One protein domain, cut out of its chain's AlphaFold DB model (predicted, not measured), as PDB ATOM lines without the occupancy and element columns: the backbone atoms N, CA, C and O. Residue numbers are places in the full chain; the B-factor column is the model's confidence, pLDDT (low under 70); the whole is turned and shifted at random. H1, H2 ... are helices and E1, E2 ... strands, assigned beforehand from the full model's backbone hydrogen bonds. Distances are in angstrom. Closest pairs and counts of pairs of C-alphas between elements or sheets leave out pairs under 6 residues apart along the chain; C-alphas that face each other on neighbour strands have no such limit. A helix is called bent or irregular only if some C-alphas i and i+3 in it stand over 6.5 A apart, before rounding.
ATOM      1  N   LYS A   9      52.530 233.924 239.000       88.69
ATOM      2  CA  LYS A   9      53.615 234.893 239.220       88.69
ATOM      3  C   LYS A   9      54.923 234.196 239.577       88.69
ATOM      4  O   LYS A   9      55.965 234.592 239.067       88.69
ATOM      5  N   LEU A  10      54.858 233.178 240.433       87.56
ATOM      6  CA  LEU A  10      56.026 232.396 240.811       87.56
ATOM      7  C   LEU A  10      56.635 231.696 239.596       87.56
ATOM      8  O   LEU A  10      57.816 231.879 239.329       87.56
ATOM      9  N   ARG A  11      55.809 230.998 238.809       88.00
ATOM     10  CA  ARG A  11      56.244 230.319 237.587       88.00
ATOM     11  C   ARG A  11      56.976 231.267 236.633       88.00
ATOM     12  O   ARG A  11      58.105 230.984 236.260       88.00
ATOM     13  N   ARG A  12      56.380 232.427 236.327       92.56
ATOM     14  CA  ARG A  12      57.003 233.446 235.458       92.56
ATOM     15  C   ARG A  12      58.359 233.928 235.977       92.56
ATOM     16  O   ARG A  12      59.245 234.235 235.190       92.56
ATOM     17  N   ARG A  13      58.516 234.042 237.301       93.31
ATOM     18  CA  ARG A  13      59.786 234.453 237.915       93.31
ATOM     19  C   ARG A  13      60.839 233.357 237.831       93.31
ATOM     20  O   ARG A  13      61.978 233.681 237.525       93.31
ATOM     21  N   CYS A  14      60.464 232.102 238.070       91.56
ATOM     22  CA  CYS A  14      61.374 230.971 237.888       91.56
ATOM     23  C   CYS A  14      61.852 230.877 236.439       91.56
ATOM     24  O   CYS A  14      63.052 230.791 236.217       91.56
ATOM     25  N   GLU A  15      60.931 230.968 235.472       93.50
ATOM     26  CA  GLU A  15      61.257 230.959 234.040       93.50
ATOM     27  C   GLU A  15      62.269 232.068 233.711       93.50
ATOM     28  O   GLU A  15      63.348 231.781 233.201       93.50
ATOM     29  N   GLY A  16      61.995 233.313 234.117       95.81
ATOM     30  CA  GLY A  16      62.924 234.425 233.892       95.81
ATOM     31  C   GLY A  16      64.293 234.241 234.556       95.81
ATOM     32  O   GLY A  16      65.308 234.569 233.948       95.81
ATOM     33  N   LEU A  17      64.346 233.691 235.776       95.12
ATOM     34  CA  LEU A  17      65.613 233.387 236.452       95.12
ATOM     35  C   LEU A  17      66.415 232.327 235.696       95.12
ATOM     36  O   LEU A  17      67.608 232.514 235.492       95.12
ATOM     37  N   SER A  18      65.766 231.252 235.243       93.25
ATOM     38  CA  SER A  18      66.436 230.205 234.469       93.25
ATOM     39  C   SER A  18      66.939 230.692 233.116       93.25
ATOM     40  O   SER A  18      68.043 230.345 232.719       93.25
ATOM     41  N   THR A  19      66.189 231.569 232.439       95.44
ATOM     42  CA  THR A  19      66.660 232.198 231.201       95.44
ATOM     43  C   THR A  19      67.916 233.025 231.454       95.44
ATOM     44  O   THR A  19      68.869 232.927 230.692       95.44
ATOM     45  N   LYS A  20      67.964 233.793 232.550       95.38
ATOM     46  CA  LYS A  20      69.167 234.561 232.905       95.38
ATOM     47  C   LYS A  20      70.344 233.688 233.318       95.38
ATOM     48  O   LYS A  20      71.467 234.027 232.974       95.38
ATOM     49  N   ALA A  21      70.094 232.583 234.014       94.56
ATOM     50  CA  ALA A  21      71.117 231.594 234.333       94.56
ATOM     51  C   ALA A  21      71.756 231.016 233.057       94.56
ATOM     52  O   ALA A  21      72.976 231.017 232.943       94.56
ATOM     53  N   TYR A  22      70.929 230.633 232.079       93.81
ATOM     54  CA  TYR A  22      71.381 230.161 230.769       93.81
ATOM     55  C   TYR A  22      72.178 231.219 229.999       93.81
ATOM     56  O   TYR A  22      73.266 230.941 229.511       93.81
ATOM     57  N   GLU A  23      71.679 232.456 229.918       94.75
ATOM     58  CA  GLU A  23      72.413 233.548 229.262       94.75
ATOM     59  C   GLU A  23      73.799 233.778 229.893       94.75
ATOM     60  O   GLU A  23      74.748 234.096 229.184       94.75
ATOM     61  N   TYR A  24      73.917 233.620 231.215       92.81
ATOM     62  CA  TYR A  24      75.183 233.780 231.935       92.81
ATOM     63  C   TYR A  24      76.163 232.638 231.690       92.81
ATOM     64  O   TYR A  24      77.360 232.877 231.616       92.81
ATOM     65  N   GLU A  25      75.668 231.411 231.575       91.38
ATOM     66  CA  GLU A  25      76.478 230.235 231.250       91.38
ATOM     67  C   GLU A  25      77.119 230.332 229.861       91.38
ATOM     68  O   GLU A  25      78.206 229.809 229.647       91.38
ATOM     69  N   VAL A  26      76.476 231.021 228.916       90.62
ATOM     70  CA  VAL A  26      77.049 231.256 227.580       90.62
ATOM     71  C   VAL A  26      78.311 232.136 227.645       90.62
ATOM     72  O   VAL A  26      79.079 232.188 226.682       90.62
ATOM     73  N   LEU A  27      78.561 232.821 228.765       90.88
ATOM     74  CA  LEU A  27      79.816 233.532 228.991       90.88
ATOM     75  C   LEU A  27      80.953 232.533 229.249       90.88
ATOM     76  O   LEU A  27      80.809 231.587 230.020       90.88
ATOM     77  N   ASP A  28      82.104 232.769 228.618       87.06
ATOM     78  CA  ASP A  28      83.229 231.832 228.649       87.06
ATOM     79  C   ASP A  28      83.752 231.585 230.077       87.06
ATOM     80  O   ASP A  28      83.975 232.520 230.852       87.06
ATOM     81  N   GLY A  29      83.946 230.306 230.412       86.25
ATOM     82  CA  GLY A  29      84.490 229.853 231.694       86.25
ATOM     83  C   GLY A  29      83.549 229.942 232.901       86.25
ATOM     84  O   GLY A  29      84.026 229.827 234.033       86.25
ATOM     85  N   VAL A  30      82.242 230.154 232.708       92.25
ATOM     86  CA  VAL A  30      81.283 230.264 233.819       92.25
ATOM     87  C   VAL A  30      80.569 228.939 234.079       92.25
ATOM     88  O   VAL A  30      79.800 228.448 233.258       92.25
ATOM     89  N   GLU A  31      80.747 228.401 235.284       93.06
ATOM     90  CA  GLU A  31      79.888 227.349 235.824       93.06
ATOM     91  C   GLU A  31      78.867 227.949 236.791       93.06
ATOM     92  O   GLU A  31      79.207 228.761 237.655       93.06
ATOM     93  N   LEU A  32      77.600 227.556 236.655       94.19
ATOM     94  CA  LEU A  32      76.506 228.151 237.412       94.19
ATOM     95  C   LEU A  32      75.496 227.096 237.857       94.19
ATOM     96  O   LEU A  32      75.061 226.245 237.084       94.19
ATOM     97  N   ALA A  33      75.073 227.201 239.114       94.69
ATOM     98  CA  ALA A  33      73.987 226.412 239.675       94.69
ATOM     99  C   ALA A  33      72.992 227.321 240.407       94.69
ATOM    100  O   ALA A  33      73.381 228.221 241.152       94.69
ATOM    101  N   LEU A  34      71.698 227.076 240.207       94.62
ATOM    102  CA  LEU A  34      70.602 227.763 240.884       94.62
ATOM    103  C   LEU A  34      69.751 226.733 241.622       94.62
ATOM    104  O   LEU A  34      69.162 225.853 240.998       94.62
ATOM    105  N   PHE A  35      69.628 226.899 242.936       94.38
ATOM    106  CA  PHE A  35      68.795 226.061 243.796       94.38
ATOM    107  C   PHE A  35      67.741 226.913 244.492       94.38
ATOM    108  O   PHE A  35      68.056 227.931 245.107       94.38
ATOM    109  N   ILE A  36      66.477 226.497 244.408       94.62
ATOM    110  CA  ILE A  36      65.370 227.176 245.077       94.62
ATOM    111  C   ILE A  36      64.543 226.149 245.841       94.62
ATOM    112  O   ILE A  36      63.881 225.293 245.254       94.62
ATOM    113  N   TRP A  37      64.550 226.277 247.164       94.00
ATOM    114  CA  TRP A  37      63.717 225.480 248.054       94.00
ATOM    115  C   TRP A  37      62.446 226.239 248.441       94.00
ATOM    116  O   TRP A  37      62.508 227.368 248.933       94.00
ATOM    117  N   TYR A  38      61.281 225.615 248.246       90.44
ATOM    118  CA  TYR A  38      59.980 226.157 248.633       90.44
ATOM    119  C   TYR A  38      59.420 225.394 249.843       90.44
ATOM    120  O   TYR A  38      58.511 224.577 249.680       90.44
ATOM    121  N   PRO A  39      59.865 225.687 251.082       90.19
ATOM    122  CA  PRO A  39      59.526 224.883 252.262       90.19
ATOM    123  C   PRO A  39      58.019 224.791 252.528       90.19
ATOM    124  O   PRO A  39      57.522 223.770 252.981       90.19
ATOM    125  N   ARG A  40      57.259 225.845 252.200       89.25
ATOM    126  CA  ARG A  40      55.794 225.860 252.361       89.25
ATOM    127  C   ARG A  40      55.049 225.001 251.335       89.25
ATOM    128  O   ARG A  40      53.875 224.722 251.536       89.25
ATOM    129  N   ARG A  41      55.692 224.677 250.212       86.06
ATOM    130  CA  ARG A  41      55.108 223.908 249.102       86.06
ATOM    131  C   ARG A  41      55.648 222.478 249.058       86.06
ATOM    132  O   ARG A  41      55.002 221.634 248.463       86.06
ATOM    133  N   GLY A  42      56.792 222.227 249.701       88.75
ATOM    134  CA  GLY A  42      57.499 220.949 249.613       88.75
ATOM    135  C   GLY A  42      58.181 220.731 248.261       88.75
ATOM    136  O   GLY A  42      58.563 219.608 247.960       88.75
ATOM    137  N   ASP A  43      58.335 221.790 247.461       90.25
ATOM    138  CA  ASP A  43      58.893 221.717 246.110       90.25
ATOM    139  C   ASP A  43      60.341 222.219 246.090       90.25
ATOM    140  O   ASP A  43      60.686 223.207 246.750       90.25
ATOM    141  N   PHE A  44      61.161 221.593 245.251       92.50
ATOM    142  CA  PHE A  44      62.532 222.004 244.972       92.50
ATOM    143  C   PHE A  44      62.707 222.258 243.477       92.50
ATOM    144  O   PHE A  44      62.260 221.470 242.646       92.50
ATOM    145  N   TYR A  45      63.352 223.368 243.138       93.00
ATOM    146  CA  TYR A  45      63.725 223.706 241.773       93.00
ATOM    147  C   TYR A  45      65.244 223.812 241.676       93.00
ATOM    148  O   TYR A  45      65.868 224.478 242.505       93.00
ATOM    149  N   SER A  46      65.819 223.204 240.641       94.06
ATOM    150  CA  SER A  46      67.249 223.272 240.351       94.06
ATOM    151  C   SER A  46      67.517 223.524 238.874       94.06
ATOM    152  O   SER A  46      66.863 222.938 238.012       94.06
ATOM    153  N   TYR A  47      68.529 224.339 238.606       94.38
ATOM    154  CA  TYR A  47      69.166 224.509 237.305       94.38
ATOM    155  C   TYR A  47      70.679 224.372 237.494       94.38
ATOM    156  O   TYR A  47      71.212 224.863 238.489       94.38
ATOM    157  N   GLY A  48      71.364 223.731 236.554       94.12
ATOM    158  CA  GLY A  48      72.820 223.650 236.525       94.12
ATOM    159  C   GLY A  48      73.310 223.770 235.092       94.12
ATOM    160  O   GLY A  48      72.682 223.207 234.197       94.12
ATOM    161  N   SER A  49      74.412 224.491 234.896       93.50
ATOM    162  CA  SER A  49      75.028 224.677 233.578       93.50
ATOM    163  C   SER A  49      75.628 223.392 233.013       93.50
ATOM    164  O   SER A  49      75.646 223.163 231.812       93.50
ATOM    165  N   ALA A  50      76.090 222.500 233.887       90.44
ATOM    166  CA  ALA A  50      76.604 221.198 233.499       90.44
ATOM    167  C   ALA A  50      76.091 220.102 234.441       90.44
ATOM    168  O   ALA A  50      75.796 220.360 235.616       90.44
ATOM    169  N   PRO A  51      75.981 218.854 233.960       88.00
ATOM    170  CA  PRO A  51      75.747 217.723 234.839       88.00
ATOM    171  C   PRO A  51      76.955 217.523 235.764       88.00
ATOM    172  O   PRO A  51      78.093 217.465 235.312       88.00
ATOM    173  N   GLY A  52      76.699 217.365 237.065       85.25
ATOM    174  CA  GLY A  52      77.733 216.950 238.017       85.25
ATOM    175  C   GLY A  52      78.795 218.008 238.328       85.25
ATOM    176  O   GLY A  52      79.967 217.659 238.455       85.25
ATOM    177  N   LEU A  53      78.398 219.277 238.483       89.62
ATOM    178  CA  LEU A  53      79.270 220.355 238.965       89.62
ATOM    179  C   LEU A  53      79.903 219.974 240.317       89.62
ATOM    180  O   LEU A  53      79.234 219.974 241.354       89.62
ATOM    181  N   GLN A  54      81.190 219.621 240.304       90.94
ATOM    182  CA  GLN A  54      81.865 219.049 241.477       90.94
ATOM    183  C   GLN A  54      81.984 220.053 242.625       90.94
ATOM    184  O   GLN A  54      81.792 219.682 243.782       90.94
ATOM    185  N   TRP A  55      82.195 221.334 242.304       92.56
ATOM    186  CA  TRP A  55      82.333 222.406 243.293       92.56
ATOM    187  C   TRP A  55      81.077 222.626 244.141       92.56
ATOM    188  O   TRP A  55      81.172 223.246 245.196       92.56
ATOM    189  N   ILE A  56      79.908 222.096 243.743       93.25
ATOM    190  CA  ILE A  56      78.692 222.156 244.572       93.25
ATOM    191  C   ILE A  56      78.955 221.552 245.960       93.25
ATOM    192  O   ILE A  56      78.442 222.055 246.958       93.25
ATOM    193  N   GLN A  57      79.769 220.494 246.034       92.44
ATOM    194  CA  GLN A  57      80.110 219.832 247.298       92.44
ATOM    195  C   GLN A  57      80.997 220.709 248.194       92.44
ATOM    196  O   GLN A  57      81.006 220.538 249.409       92.44
ATOM    197  N   ASP A  58      81.687 221.680 247.597       94.12
ATOM    198  CA  ASP A  58      82.629 222.576 248.257       94.12
ATOM    199  C   ASP A  58      82.047 223.979 248.510       94.12
ATOM    200  O   ASP A  58      82.774 224.863 248.963       94.12
ATOM    201  N   VAL A  59      80.752 224.219 248.251       92.94
ATOM    202  CA  VAL A  59      80.141 225.565 248.329       92.94
ATOM    203  C   VAL A  59      80.377 226.231 249.678       92.94
ATOM    204  O   VAL A  59      80.777 227.391 249.714       92.94
ATOM    205  N   GLU A  60      80.189 225.515 250.787       92.75
ATOM    206  CA  GLU A  60      80.419 226.078 252.123       92.75
ATOM    207  C   GLU A  60      81.868 226.544 252.300       92.75
ATOM    208  O   GLU A  60      82.121 227.630 252.819       92.75
ATOM    209  N   LYS A  61      82.829 225.763 251.799       94.19
ATOM    210  CA  LYS A  61      84.248 226.117 251.821       94.19
ATOM    211  C   LYS A  61      84.535 227.325 250.926       94.19
ATOM    212  O   LYS A  61      85.282 228.207 251.337       94.19
ATOM    213  N   MET A  62      83.936 227.389 249.737       93.81
ATOM    214  CA  MET A  62      84.086 228.525 248.820       93.81
ATOM    215  C   MET A  62      83.488 229.808 249.402       93.81
ATOM    216  O   MET A  62      84.079 230.869 249.254       93.81
ATOM    217  N   MET A  63      82.362 229.721 250.113       92.81
ATOM    218  CA  MET A  63      81.750 230.868 250.792       92.81
ATOM    219  C   MET A  63      82.630 231.437 251.910       92.81
ATOM    220  O   MET A  63      82.493 232.610 252.246       92.81
ATOM    221  N   LEU A  64      83.528 230.638 252.488       93.75
ATOM    222  CA  LEU A  64      84.477 231.092 253.508       93.75
ATOM    223  C   LEU A  64      85.740 231.740 252.917       93.75
ATOM    224  O   LEU A  64      86.543 232.287 253.675       93.75
ATOM    225  N   ASP A  65      85.940 231.688 251.595       94.62
ATOM    226  CA  ASP A  65      87.105 232.302 250.958       94.62
ATOM    227  C   ASP A  65      87.077 233.836 251.145       94.62
ATOM    228  O   ASP A  65      86.043 234.464 250.905       94.62
ATOM    229  N   PRO A  66      88.194 234.486 251.528       93.12
ATOM    230  CA  PRO A  66      88.247 235.941 251.696       93.12
ATOM    231  C   PRO A  66      87.884 236.749 250.441       93.12
ATOM    232  O   PRO A  66      87.542 237.926 250.547       93.12
ATOM    233  N   LYS A  67      87.993 236.150 249.252       93.44
ATOM    234  CA  LYS A  67      87.618 236.760 247.969       93.44
ATOM    235  C   LYS A  67      86.164 236.481 247.588       93.44
ATOM    236  O   LYS A  67      85.677 237.065 246.619       93.44
ATOM    237  N   ALA A  68      85.466 235.606 248.314       92.19
ATOM    238  CA  ALA A  68      84.072 235.308 248.045       92.19
ATOM    239  C   ALA A  68      83.193 236.518 248.365       92.19
ATOM    240  O   ALA A  68      83.243 237.108 249.445       92.19
ATOM    241  N   THR A  69      82.348 236.888 247.406       91.94
ATOM    242  CA  THR A  69      81.341 237.929 247.611       91.94
ATOM    243  C   THR A  69      80.033 237.271 248.028       91.94
ATOM    244  O   THR A  69      79.287 236.772 247.189       91.94
ATOM    245  N   ASN A  70      79.743 237.284 249.329       89.12
ATOM    246  CA  ASN A  70      78.496 236.754 249.877       89.12
ATOM    247  C   ASN A  70      77.496 237.894 250.105       89.12
ATOM    248  O   ASN A  70      77.631 238.682 251.044       89.12
ATOM    249  N   GLU A  71      76.486 238.010 249.244       89.81
ATOM    250  CA  GLU A  71      75.465 239.051 249.383       89.81
ATOM    251  C   GLU A  71      74.316 238.612 250.300       89.81
ATOM    252  O   GLU A  71      73.697 237.568 250.104       89.81
ATOM    253  N   LEU A  72      73.982 239.456 251.281       89.88
ATOM    254  CA  LEU A  72      72.793 239.286 252.114       89.88
ATOM    255  C   LEU A  72      71.558 239.933 251.461       89.88
ATOM    256  O   LEU A  72      71.700 240.915 250.724       89.88
ATOM    257  N   PRO A  73      70.333 239.462 251.767       89.56
ATOM    258  CA  PRO A  73      69.103 239.993 251.172       89.56
ATOM    259  C   PRO A  73      68.944 241.514 251.286       89.56
ATOM    260  O   PRO A  73      68.454 242.153 250.353       89.56
ATOM    261  N   ASP A  74      69.388 242.112 252.392       90.81
ATOM    262  CA  ASP A  74      69.295 243.559 252.610       90.81
ATOM    263  C   ASP A  74      70.211 244.364 251.675       90.81
ATOM    264  O   ASP A  74      69.823 245.439 251.195       90.81
ATOM    265  N   ASN A  75      71.378 243.811 251.321       88.69
ATOM    266  CA  ASN A  75      72.291 244.407 250.343       88.69
ATOM    267  C   ASN A  75      71.624 244.438 248.962       88.69
ATOM    268  O   ASN A  75      71.579 245.481 248.298       88.69
ATOM    269  N   VAL A  76      71.025 243.310 248.566       89.50
ATOM    270  CA  VAL A  76      70.320 243.171 247.285       89.50
ATOM    271  C   VAL A  76      69.103 244.091 247.229       89.50
ATOM    272  O   VAL A  76      68.885 244.771 246.227       89.50
ATOM    273  N   LYS A  77      68.326 244.172 248.314       91.25
ATOM    274  CA  LYS A  77      67.149 245.045 248.417       91.25
ATOM    275  C   LYS A  77      67.521 246.513 248.236       91.25
ATOM    276  O   LYS A  77      66.864 247.220 247.471       91.25
ATOM    277  N   THR A  78      68.580 246.956 248.906       90.38
ATOM    278  CA  THR A  78      69.072 248.334 248.801       90.38
ATOM    279  C   THR A  78      69.489 248.650 247.367       90.38
ATOM    280  O   THR A  78      69.054 249.657 246.804       90.38
ATOM    281  N   ARG A  79      70.256 247.757 246.731       90.19
ATOM    282  CA  ARG A  79      70.672 247.909 245.331       90.19
ATOM    283  C   ARG A  79      69.475 247.943 244.378       90.19
ATOM    284  O   ARG A  79      69.407 248.812 243.512       90.19
ATOM    285  N   ALA A  80      68.511 247.040 244.550       90.44
ATOM    286  CA  ALA A  80      67.307 246.984 243.727       90.44
ATOM    287  C   ALA A  80      66.480 248.277 243.826       90.44
ATOM    288  O   ALA A  80      66.017 248.796 242.808       90.44
ATOM    289  N   GLU A  81      66.334 248.837 245.028       92.31
ATOM    290  CA  GLU A  81      65.616 250.097 245.226       92.31
ATOM    291  C   GLU A  81      66.372 251.284 244.610       92.31
ATOM    292  O   GLU A  81      65.766 252.121 243.942       92.31
ATOM    293  N   GLN A  82      67.701 251.327 244.731       90.88
ATOM    294  CA  GLN A  82      68.519 252.343 244.060       90.88
ATOM    295  C   GLN A  82      68.371 252.286 242.534       90.88
ATOM    296  O   GLN A  82      68.214 253.328 241.893       90.88
ATOM    297  N   ILE A  83      68.386 251.086 241.943       90.69
ATOM    298  CA  ILE A  83      68.163 250.892 240.502       90.69
ATOM    299  C   ILE A  83      66.780 251.424 240.108       90.69
ATOM    300  O   ILE A  83      66.663 252.210 239.165       90.69
ATOM    301  N   ARG A  84      65.741 251.077 240.874       91.50
ATOM    302  CA  ARG A  84      64.369 251.544 240.637       91.50
ATOM    303  C   ARG A  84      64.252 253.067 240.709       91.50
ATOM    304  O   ARG A  84      63.586 253.682 239.876       91.50
ATOM    305  N   GLN A  85      64.906 253.693 241.685       90.88
ATOM    306  CA  GLN A  85      64.916 255.147 241.822       90.88
ATOM    307  C   GLN A  85      65.635 255.829 240.656       90.88
ATOM    308  O   GLN A  85      65.141 256.841 240.155       90.88
ATOM    309  N   LYS A  86      66.762 255.276 240.187       89.69
ATOM    310  CA  LYS A  86      67.482 255.787 239.009       89.69
ATOM    311  C   LYS A  86      66.612 255.726 237.753       89.69
ATOM    312  O   LYS A  86      66.473 256.742 237.078       89.69
ATOM    313  N   GLN A  87      65.948 254.597 237.509       88.06
ATOM    314  CA  GLN A  87      65.023 254.442 236.379       88.06
ATOM    315  C   GLN A  87      63.865 255.450 236.439       88.06
ATOM    316  O   GLN A  87      63.533 256.071 235.435       88.06
ATOM    317  N   LYS A  88      63.292 255.688 237.630       88.12
ATOM    318  CA  LYS A  88      62.224 256.689 237.817       88.12
ATOM    319  C   LYS A  88      62.700 258.124 237.569       88.12
ATOM    320  O   LYS A  88      61.923 258.955 237.111       88.12
ATOM    321  N   LYS A  89      63.949 258.453 237.913       82.56
ATOM    322  CA  LYS A  89      64.522 259.776 237.625       82.56
ATOM    323  C   LYS A  89      64.771 259.953 236.128       82.56
ATOM    324  O   LYS A  89      64.432 261.004 235.601       82.56
ATOM    325  N   GLN A  90      65.279 258.921 235.453       79.62
ATOM    326  CA  GLN A  90      65.492 258.933 234.003       79.62
ATOM    327  C   GLN A  90      64.177 259.113 233.236       79.62
ATOM    328  O   GLN A  90      64.101 259.999 232.395       79.62
ATOM    329  N   SER A  91      63.119 258.376 233.590       80.31
ATOM    330  CA  SER A  91      61.817 258.517 232.922       80.31
ATOM    331  C   SER A  91      61.132 259.864 233.167       80.31
ATOM    332  O   SER A  91      60.380 260.335 232.322       80.31
ATOM    333  N   ARG A  92      61.380 260.515 234.314       74.25
ATOM    334  CA  ARG A  92      60.888 261.880 234.572       74.25
ATOM    335  C   ARG A  92      61.702 262.937 233.828       74.25
ATOM    336  O   ARG A  92      61.127 263.926 233.398       74.25
ATOM    337  N   ALA A  93      63.010 262.737 233.682       70.62
ATOM    338  CA  ALA A  93      63.867 263.651 232.933       70.62
ATOM    339  C   ALA A  93      63.538 263.638 231.434       70.62
ATOM    340  O   ALA A  93      63.477 264.703 230.832       70.62
ATOM    341  N   THR A  94      63.251 262.467 230.853       68.12
ATOM    342  CA  THR A  94      62.776 262.373 229.462       68.12
ATOM    343  C   THR A  94      61.413 263.044 229.290       68.12
ATOM    344  O   THR A  94      61.257 263.855 228.393       68.12
ATOM    345  N   LEU A  95      60.470 262.824 230.217       62.28
ATOM    346  CA  LEU A  95      59.135 263.438 230.150       62.28
ATOM    347  C   LEU A  95      59.145 264.974 230.296       62.28
ATOM    348  O   LEU A  95      58.243 265.649 229.813       62.28
ATOM    349  N   ASN A  96      60.126 265.525 231.016       59.12
ATOM    350  CA  ASN A  96      60.271 266.973 231.178       59.12
ATOM    351  C   ASN A  96      60.985 267.618 229.983       59.12
ATOM    352  O   ASN A  96      60.663 268.749 229.644       59.12
ATOM    353  N   LYS A  97      61.913 266.906 229.329       56.78
ATOM    354  CA  LYS A  97      62.601 267.402 228.132       56.78
ATOM    355  C   LYS A  97      61.627 267.610 226.964       56.78
ATOM    356  O   LYS A  97      61.713 268.625 226.291       56.78
TER     357      LYS A  97
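Overview. This is residues 9 to 97 of the 150 residues of an uncharacterized protein of Pyrenophora teres f. teres (UniProt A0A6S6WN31). A small two-stranded hairpin, E1 and E2, has helix H1 over one face; the short helix H2 follows beyond the end of the hairpin away from its turn, and the long helix H3 sticks out as an arm. Residues 57 to 97 stand free, among them H3. The printed part has 89 residues, in the order H1, E1, E2, H2, H3, mostly helix, with an antiparallel sheet E1 - E2. It is loose, with a radius of gyration of the C-alphas of 17.4 A, and elongated, spanning 54 by 35 by 29 A.

Along the chain. H1 is residues 9 to 25, 24.7 A long, beginning at C-alpha 9 (53.615, 234.893, 239.220). E1 is residues 33 to 38, 16.6 A, and E2 residues 43 to 48, 17.0 A. H2 is residues 54 to 63, 15.0 A; it is irregular, with C-alphas 57 and 60 7.9 A apart. H3, residues 73 to 97, 36.4 A, ends at C-alpha 97 (62.601, 267.402, 228.132).

Arrangement. E1 and E2 form a hairpin, antiparallel at 175 degrees, with N 34 and O 47 2.8 A apart, within hydrogen-bond range. The closest C-alphas of H1 and E2 are those of Ser 18 and Tyr 47, 6.9 A; of H1 and E1, those of Ala 21 and Leu 34, 7.6 A. E1 and H2 are only just apart, the closest C-alphas 8.0 A. H3 is apart from H1, E1, E2 and H2. In H1 and H3 every O i to N i+4 pair is within hydrogen-bond range; in H2 3 of 6 are, beside 6 of 7 O i to N i+3 pairs.

Size, cuts and confidence. The C-alphas of Gln 57 and Lys 97 are farthest apart, 54.2 A. The printed part has no cut and no long link. Residues 94 to 97 have pLDDT under 70; the mean of the printed part is 89.5.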